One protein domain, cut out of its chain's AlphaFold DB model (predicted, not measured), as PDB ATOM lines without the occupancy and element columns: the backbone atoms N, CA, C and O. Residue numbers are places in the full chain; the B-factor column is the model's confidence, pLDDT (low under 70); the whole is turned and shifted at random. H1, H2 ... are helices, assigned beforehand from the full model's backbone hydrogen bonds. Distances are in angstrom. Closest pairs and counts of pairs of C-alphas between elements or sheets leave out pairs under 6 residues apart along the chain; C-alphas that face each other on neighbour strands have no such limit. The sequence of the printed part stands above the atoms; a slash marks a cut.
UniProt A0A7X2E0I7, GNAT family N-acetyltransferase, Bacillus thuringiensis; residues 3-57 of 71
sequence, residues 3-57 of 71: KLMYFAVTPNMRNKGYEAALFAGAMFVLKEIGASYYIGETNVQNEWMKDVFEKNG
ATOM      1  N   LYS A   3     198.654 227.620 176.032       94.44
ATOM      2  CA  LYS A   3     199.242 226.645 176.962       94.44
ATOM      3  C   LYS A   3     198.332 225.433 177.110       94.44
ATOM      4  O   LYS A   3     197.111 225.556 177.132       94.44
ATOM      5  N   LEU A   4     198.950 224.265 177.246       93.00
ATOM      6  CA  LEU A   4     198.292 223.042 177.692       93.00
ATOM      7  C   LEU A   4     198.692 222.814 179.143       93.00
ATOM      8  O   LEU A   4     199.880 222.725 179.446       93.00
ATOM      9  N   MET A   5     197.707 222.719 180.033       89.25
ATOM     10  CA  MET A   5     197.972 222.499 181.460       89.25
ATOM     11  C   MET A   5     198.481 221.080 181.731       89.25
ATOM     12  O   MET A   5     199.287 220.872 182.632       89.25
ATOM     13  N   TYR A   6     198.022 220.107 180.944       90.69
ATOM     14  CA  TYR A   6     198.451 218.720 181.039       90.69
ATOM     15  C   TYR A   6     198.395 218.056 179.666       90.69
ATOM     16  O   TYR A   6     197.426 218.225 178.927       90.69
ATOM     17  N   PHE A   7     199.427 217.285 179.341       93.12
ATOM     18  CA  PHE A   7     199.473 216.464 178.141       93.12
ATOM     19  C   PHE A   7     200.098 215.117 178.485       93.12
ATOM     20  O   PHE A   7     201.194 215.048 179.042       93.12
ATOM     21  N   ALA A   8     199.389 214.042 178.163       92.62
ATOM     22  CA  ALA A   8     199.873 212.686 178.339       92.62
ATOM     23  C   ALA A   8     199.148 211.746 177.378       92.62
ATOM     24  O   ALA A   8     197.995 211.972 177.013       92.62
ATOM     25  N   VAL A   9     199.814 210.648 177.040       93.75
ATOM     26  CA  VAL A   9     199.188 209.471 176.432       93.75
ATOM     27  C   VAL A   9     199.362 208.275 177.362       93.75
ATOM     28  O   VAL A   9     200.263 208.259 178.215       93.75
ATOM     29  N   THR A  10     198.511 207.263 177.206       94.19
ATOM     30  CA  THR A  10     198.617 206.039 178.003       94.19
ATOM     31  C   THR A  10     199.990 205.385 177.787       94.19
ATOM     32  O   THR A  10     200.489 205.368 176.659       94.19
ATOM     33  N   PRO A  11     200.641 204.835 178.833       91.31
ATOM     34  CA  PRO A  11     202.017 204.339 178.720       91.31
ATOM     35  C   PRO A  11     202.229 203.310 177.600       91.31
ATOM     36  O   PRO A  11     203.224 203.370 176.887       91.31
ATOM     37  N   ASN A  12     201.259 202.418 177.392       94.56
ATOM     38  CA  ASN A  12     201.261 201.396 176.339       94.56
ATOM     39  C   ASN A  12     201.074 201.943 174.907       94.56
ATOM     40  O   ASN A  12     201.168 201.175 173.943       94.56
ATOM     41  N   MET A  13     200.774 203.234 174.764       93.75
ATOM     42  CA  MET A  13     200.569 203.913 173.483       93.75
ATOM     43  C   MET A  13     201.685 204.899 173.140       93.75
ATOM     44  O   MET A  13     201.693 205.425 172.031       93.75
ATOM     45  N   ARG A  14     202.641 205.118 174.049       92.25
ATOM     46  CA  ARG A  14     203.822 205.947 173.784       92.25
ATOM     47  C   ARG A  14     204.675 205.342 172.673       92.25
ATOM     48  O   ARG A  14     204.740 204.119 172.540       92.25
ATOM     49  N   ASN A  15     205.367 206.202 171.927       89.38
ATOM     50  CA  ASN A  15     206.275 205.837 170.837       89.38
ATOM     51  C   ASN A  15     205.575 205.111 169.676       89.38
ATOM     52  O   ASN A  15     206.221 204.409 168.898       89.38
ATOM     53  N   LYS A  16     204.251 205.266 169.559       93.38
ATOM     54  CA  LYS A  16     203.447 204.742 168.444       93.38
ATOM     55  C   LYS A  16     202.933 205.855 167.526       93.38
ATOM     56  O   LYS A  16     202.165 205.573 166.612       93.38
ATOM     57  N   GLY A  17     203.331 207.107 167.771       90.56
ATOM     58  CA  GLY A  17     202.981 208.267 166.945       90.56
ATOM     59  C   GLY A  17     201.693 208.989 167.354       90.56
ATOM     60  O   GLY A  17     201.438 210.088 166.862       90.56
ATOM     61  N   TYR A  18     200.907 208.439 168.287       93.19
ATOM     62  CA  TYR A  18     199.690 209.094 168.788       93.19
ATOM     63  C   TYR A  18     200.001 210.413 169.492       93.19
ATOM     64  O   TYR A  18     199.271 211.385 169.331       93.19
ATOM     65  N   GLU A  19     201.098 210.461 170.244       93.12
ATOM     66  CA  GLU A  19     201.565 211.659 170.929       93.12
ATOM     67  C   GLU A  19     201.821 212.823 169.967       93.12
ATOM     68  O   GLU A  19     201.391 213.938 170.247       93.12
ATOM     69  N   ALA A  20     202.430 212.567 168.807       89.88
ATOM     70  CA  ALA A  20     202.679 213.600 167.807       89.88
ATOM     71  C   ALA A  20     201.369 214.089 167.176       89.88
ATOM     72  O   ALA A  20     201.136 215.291 167.098       89.88
ATOM     73  N   ALA A  21     200.476 213.168 166.795       92.19
ATOM     74  CA  ALA A  21     199.190 213.523 166.199       92.19
ATOM     75  C   ALA A  21     198.302 214.340 167.157       92.19
ATOM     76  O   ALA A  21     197.741 215.364 166.767       92.19
ATOM     77  N   LEU A  22     198.202 213.919 168.422       95.12
ATOM     78  CA  LEU A  22     197.421 214.623 169.444       95.12
ATOM     79  C   LEU A  22     198.010 215.999 169.753       95.12
ATOM     80  O   LEU A  22     197.266 216.976 169.847       95.12
ATOM     81  N   PHE A  23     199.335 216.087 169.896       96.12
ATOM     82  CA  PHE A  23     200.004 217.349 170.188       96.12
ATOM     83  C   PHE A  23     199.845 218.343 169.031       96.12
ATOM     84  O   PHE A  23     199.443 219.482 169.259       96.12
ATOM     85  N   ALA A  24     200.053 217.904 167.786       94.19
ATOM     86  CA  ALA A  24     199.854 218.729 166.596       94.19
ATOM     87  C   ALA A  24     198.406 219.233 166.471       94.19
ATOM     88  O   ALA A  24     198.187 220.412 166.191       94.19
ATOM     89  N   GLY A  25     197.417 218.374 166.742       95.75
ATOM     90  CA  GLY A  25     196.008 218.770 166.780       95.75
ATOM     91  C   GLY A  25     195.730 219.843 167.837       95.75
ATOM     92  O   GLY A  25     195.052 220.830 167.557       95.75
ATOM     93  N   ALA A  26     196.310 219.708 169.031       96.25
ATOM     94  CA  ALA A  26     196.193 220.726 170.069       96.25
ATOM     95  C   ALA A  26     196.854 222.055 169.659       96.25
ATOM     96  O   ALA A  26     196.276 223.118 169.888       96.25
ATOM     97  N   MET A  27     198.025 222.016 169.011       96.38
ATOM     98  CA  MET A  27     198.696 223.222 168.504       96.38
ATOM     99  C   MET A  27     197.871 223.922 167.425       96.38
ATOM    100  O   MET A  27     197.770 225.149 167.435       96.38
ATOM    101  N   PHE A  28     197.245 223.153 166.528       96.19
ATOM    102  CA  PHE A  28     196.323 223.686 165.529       96.19
ATOM    103  C   PHE A  28     195.170 224.439 166.197       96.19
ATOM    104  O   PHE A  28     194.950 225.606 165.893       96.19
ATOM    105  N   VAL A  29     194.493 223.822 167.172       97.38
ATOM    106  CA  VAL A  29     193.386 224.474 167.887       97.38
ATOM    107  C   VAL A  29     193.850 225.747 168.594       97.38
ATOM    108  O   VAL A  29     193.185 226.771 168.473       97.38
ATOM    109  N   LEU A  30     194.995 225.720 169.289       97.31
ATOM    110  CA  LEU A  30     195.540 226.911 169.949       97.31
ATOM    111  C   LEU A  30     195.785 228.052 168.953       97.31
ATOM    112  O   LEU A  30     195.454 229.201 169.245       97.31
ATOM    113  N   LYS A  31     196.330 227.742 167.774       97.19
ATOM    114  CA  LYS A  31     196.537 228.724 166.708       97.19
ATOM    115  C   LYS A  31     195.210 229.309 166.218       97.19
ATOM    116  O   LYS A  31     195.097 230.529 166.126       97.19
ATOM    117  N   GLU A  32     194.213 228.467 165.956       98.19
ATOM    118  CA  GLU A  32     192.901 228.895 165.448       98.19
ATOM    119  C   GLU A  32     192.150 229.805 166.430       98.19
ATOM    120  O   GLU A  32     191.439 230.714 166.011       98.19
ATOM    121  N   ILE A  33     192.347 229.626 167.740       97.56
ATOM    122  CA  ILE A  33     191.759 230.506 168.766       97.56
ATOM    123  C   ILE A  33     192.609 231.755 169.066       97.56
ATOM    124  O   ILE A  33     192.331 232.472 170.028       97.56
ATOM    125  N   GLY A  34     193.641 232.032 168.262       97.88
ATOM    126  CA  GLY A  34     194.415 233.275 168.318       97.88
ATOM    127  C   GLY A  34     195.745 233.201 169.075       97.88
ATOM    128  O   GLY A  34     196.337 234.244 169.365       97.88
ATOM    129  N   ALA A  35     196.262 232.013 169.404       97.94
ATOM    130  CA  ALA A  35     197.594 231.910 169.998       97.94
ATOM    131  C   ALA A  35     198.696 232.180 168.959       97.94
ATOM    132  O   ALA A  35     198.823 231.476 167.962       97.94
ATOM    133  N   SER A  36     199.557 233.164 169.234       97.00
ATOM    134  CA  SER A  36     200.734 233.456 168.399       97.00
ATOM    135  C   SER A  36     201.911 232.496 168.621       97.00
ATOM    136  O   SER A  36     202.768 232.373 167.754       97.00
ATOM    137  N   TYR A  37     201.971 231.839 169.783       95.44
ATOM    138  CA  TYR A  37     202.985 230.844 170.148       95.44
ATOM    139  C   TYR A  37     202.472 229.951 171.289       95.44
ATOM    140  O   TYR A  37     201.545 230.339 172.013       95.44
ATOM    141  N   TYR A  38     203.100 228.786 171.461       96.25
ATOM    142  CA  TYR A  38     202.863 227.845 172.559       96.25
ATOM    143  C   TYR A  38     204.016 227.871 173.573       96.25
ATOM    144  O   TYR A  38     205.175 227.933 173.169       96.25
ATOM    145  N   ILE A  39     203.703 227.784 174.871       94.75
ATOM    146  CA  ILE A  39     204.684 227.518 175.936       94.75
ATOM    147  C   ILE A  39     204.258 226.277 176.722       94.75
ATOM    148  O   ILE A  39     203.138 226.187 177.229       94.75
ATOM    149  N   GLY A  40     205.191 225.334 176.852       94.12
ATOM    150  CA  GLY A  40     205.062 224.128 177.658       94.12
ATOM    151  C   GLY A  40     206.260 223.963 178.584       94.12
ATOM    152  O   GLY A  40     207.367 224.389 178.269       94.12
ATOM    153  N   GLU A  41     206.033 223.326 179.726       94.62
ATOM    154  CA  GLU A  41     207.074 222.995 180.696       94.62
ATOM    155  C   GLU A  41     207.041 221.493 180.961       94.62
ATOM    156  O   GLU A  41     205.979 220.869 180.993       94.62
ATOM    157  N   THR A  42     208.209 220.901 181.182       95.12
ATOM    158  CA  THR A  42     208.319 219.509 181.609       95.12
ATOM    159  C   THR A  42     209.482 219.343 182.576       95.12
ATOM    160  O   THR A  42     210.365 220.194 182.665       95.12
ATOM    161  N   ASN A  43     209.481 218.248 183.334       94.62
ATOM    162  CA  ASN A  43     210.608 217.911 184.194       94.62
ATOM    163  C   ASN A  43     211.829 217.549 183.331       94.62
ATOM    164  O   ASN A  43     211.692 216.861 182.319       94.62
ATOM    165  N   VAL A  44     213.025 217.943 183.770       93.25
ATOM    166  CA  VAL A  44     214.301 217.582 183.134       93.25
ATOM    167  C   VAL A  44     214.537 216.073 183.028       93.25
ATOM    168  O   VAL A  44     215.369 215.673 182.232       93.25
ATOM    169  N   GLN A  45     213.827 215.238 183.785       95.12
ATOM    170  CA  GLN A  45     213.884 213.773 183.690       95.12
ATOM    171  C   GLN A  45     212.807 213.179 182.765       95.12
ATOM    172  O   GLN A  45     212.798 211.977 182.506       95.12
ATOM    173  N   ASN A  46     211.855 213.985 182.291       94.31
ATOM    174  CA  ASN A  46     210.751 213.516 181.458       94.31
ATOM    175  C   ASN A  46     211.147 213.520 179.975       94.31
ATOM    176  O   ASN A  46     210.647 214.323 179.186       94.31
ATOM    177  N   GLU A  47     212.046 212.603 179.618       93.81
ATOM    178  CA  GLU A  47     212.582 212.456 178.258       93.81
ATOM    179  C   GLU A  47     211.486 212.238 177.210       93.81
ATOM    180  O   GLU A  47     211.549 212.799 176.122       93.81
ATOM    181  N   TRP A  48     210.427 211.501 177.561       94.12
ATOM    182  CA  TRP A  48     209.301 211.275 176.654       94.12
ATOM    183  C   TRP A  48     208.628 212.587 176.227       94.12
ATOM    184  O   TRP A  48     208.344 212.780 175.051       94.12
ATOM    185  N   MET A  49     208.387 213.510 177.163       94.56
ATOM    186  CA  MET A  49     207.752 214.784 176.818       94.56
ATOM    187  C   MET A  49     208.702 215.719 176.059       94.56
ATOM    188  O   MET A  49     208.249 216.459 175.188       94.56
ATOM    189  N   LYS A  50     210.008 215.684 176.361       94.75
ATOM    190  CA  LYS A  50     211.009 216.434 175.588       94.75
ATOM    191  C   LYS A  50     211.018 215.989 174.125       94.75
ATOM    192  O   LYS A  50     210.930 216.833 173.244       94.75
ATOM    193  N   ASP A  51     211.006 214.678 173.881       93.69
ATOM    194  CA  ASP A  51     210.925 214.107 172.534       93.69
ATOM    195  C   ASP A  51     209.640 214.537 171.802       93.69
ATOM    196  O   ASP A  51     209.686 214.907 170.630       93.69
ATOM    197  N   VAL A  52     208.494 214.589 172.500       94.25
ATOM    198  CA  VAL A  52     207.249 215.148 171.940       94.25
ATOM    199  C   VAL A  52     207.430 216.612 171.540       94.25
ATOM    200  O   VAL A  52     207.036 216.983 170.436       94.25
ATOM    201  N   PHE A  53     208.020 217.448 172.395       95.00
ATOM    202  CA  PHE A  53     208.267 218.854 172.072       95.00
ATOM    203  C   PHE A  53     209.179 219.010 170.849       95.00
ATOM    204  O   PHE A  53     208.808 219.700 169.898       95.00
ATOM    205  N   GLU A  54     210.328 218.338 170.841       93.31
ATOM    206  CA  GLU A  54     211.322 218.431 169.768       93.31
ATOM    207  C   GLU A  54     210.754 217.961 168.423       93.31
ATOM    208  O   GLU A  54     210.855 218.670 167.420       93.31
ATOM    209  N   LYS A  55     210.053 216.818 168.400       91.94
ATOM    210  CA  LYS A  55     209.406 216.293 167.183       91.94
ATOM    211  C   LYS A  55     208.290 217.185 166.646       91.94
ATOM    212  O   LYS A  55     207.963 217.092 165.465       91.94
ATOM    213  N   ASN A  56     207.709 218.042 167.485       92.12
ATOM    214  CA  ASN A  56     206.685 219.011 167.092       92.12
ATOM    215  C   ASN A  56     207.257 220.426 166.875       92.12
ATOM    216  O   ASN A  56     206.499 221.392 166.807       92.12
ATOM    217  N   GLY A  57     208.582 220.564 166.757       92.88
ATOM    218  CA  GLY A  57     209.237 221.828 166.415       92.88
ATOM    219  C   GLY A  57     209.271 222.856 167.546       92.88
ATOM    220  O   GLY A  57     209.562 224.026 167.298       92.88
TER     221      GLY A  57
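What this domain is: This is residues 3 to 57 of the 71 residues of the protein "GNAT family N-acetyltransferase" of Bacillus thuringiensis (UniProt A0A7X2E0I7). A long helix, H1, has a short helix, H2, packed slantwise near its beginning, and two long stretches without named elements make up much of the rest. Residues 3 to 17 come before H1, and residues 33 to 46 lead from its end back to H2. The printed part has 55 residues, with two named helices, H1 then H2, and no named strand; the class is all helix, though under half of the residues, 24, are in named elements. It is compact, with a radius of gyration of the C-alphas of 11.3 A and spans of 33 by 22 by 19 A.

How they stand to each other: Look at H1, residues 18 to 32, and H2, residues 47 to 55: they touch, H1 with residues 19 to 23 alone. Their closest C-alphas, those of Ala 20 and Val 52, are 6.4 A apart. They run the same way at a steep tilt of 54 degrees. In both, every O i to N i+4 pair is within hydrogen-bond range.

Where its parts are: Find C-alpha 18 at (199.690, 209.094, 168.788); from there H1 runs 21.2 A to C-alpha 32. H2 runs 12.1 A from C-alpha 47 to C-alpha 55 at (209.406, 216.293, 167.183).

The domain as a whole: The two C-alphas farthest apart, those of Asn 12 and Gly 34, are 33.6 A apart. The link from H1 to H2, 14 residues, is long. The printed part has no cut, and no printed residue is under 70 in pLDDT.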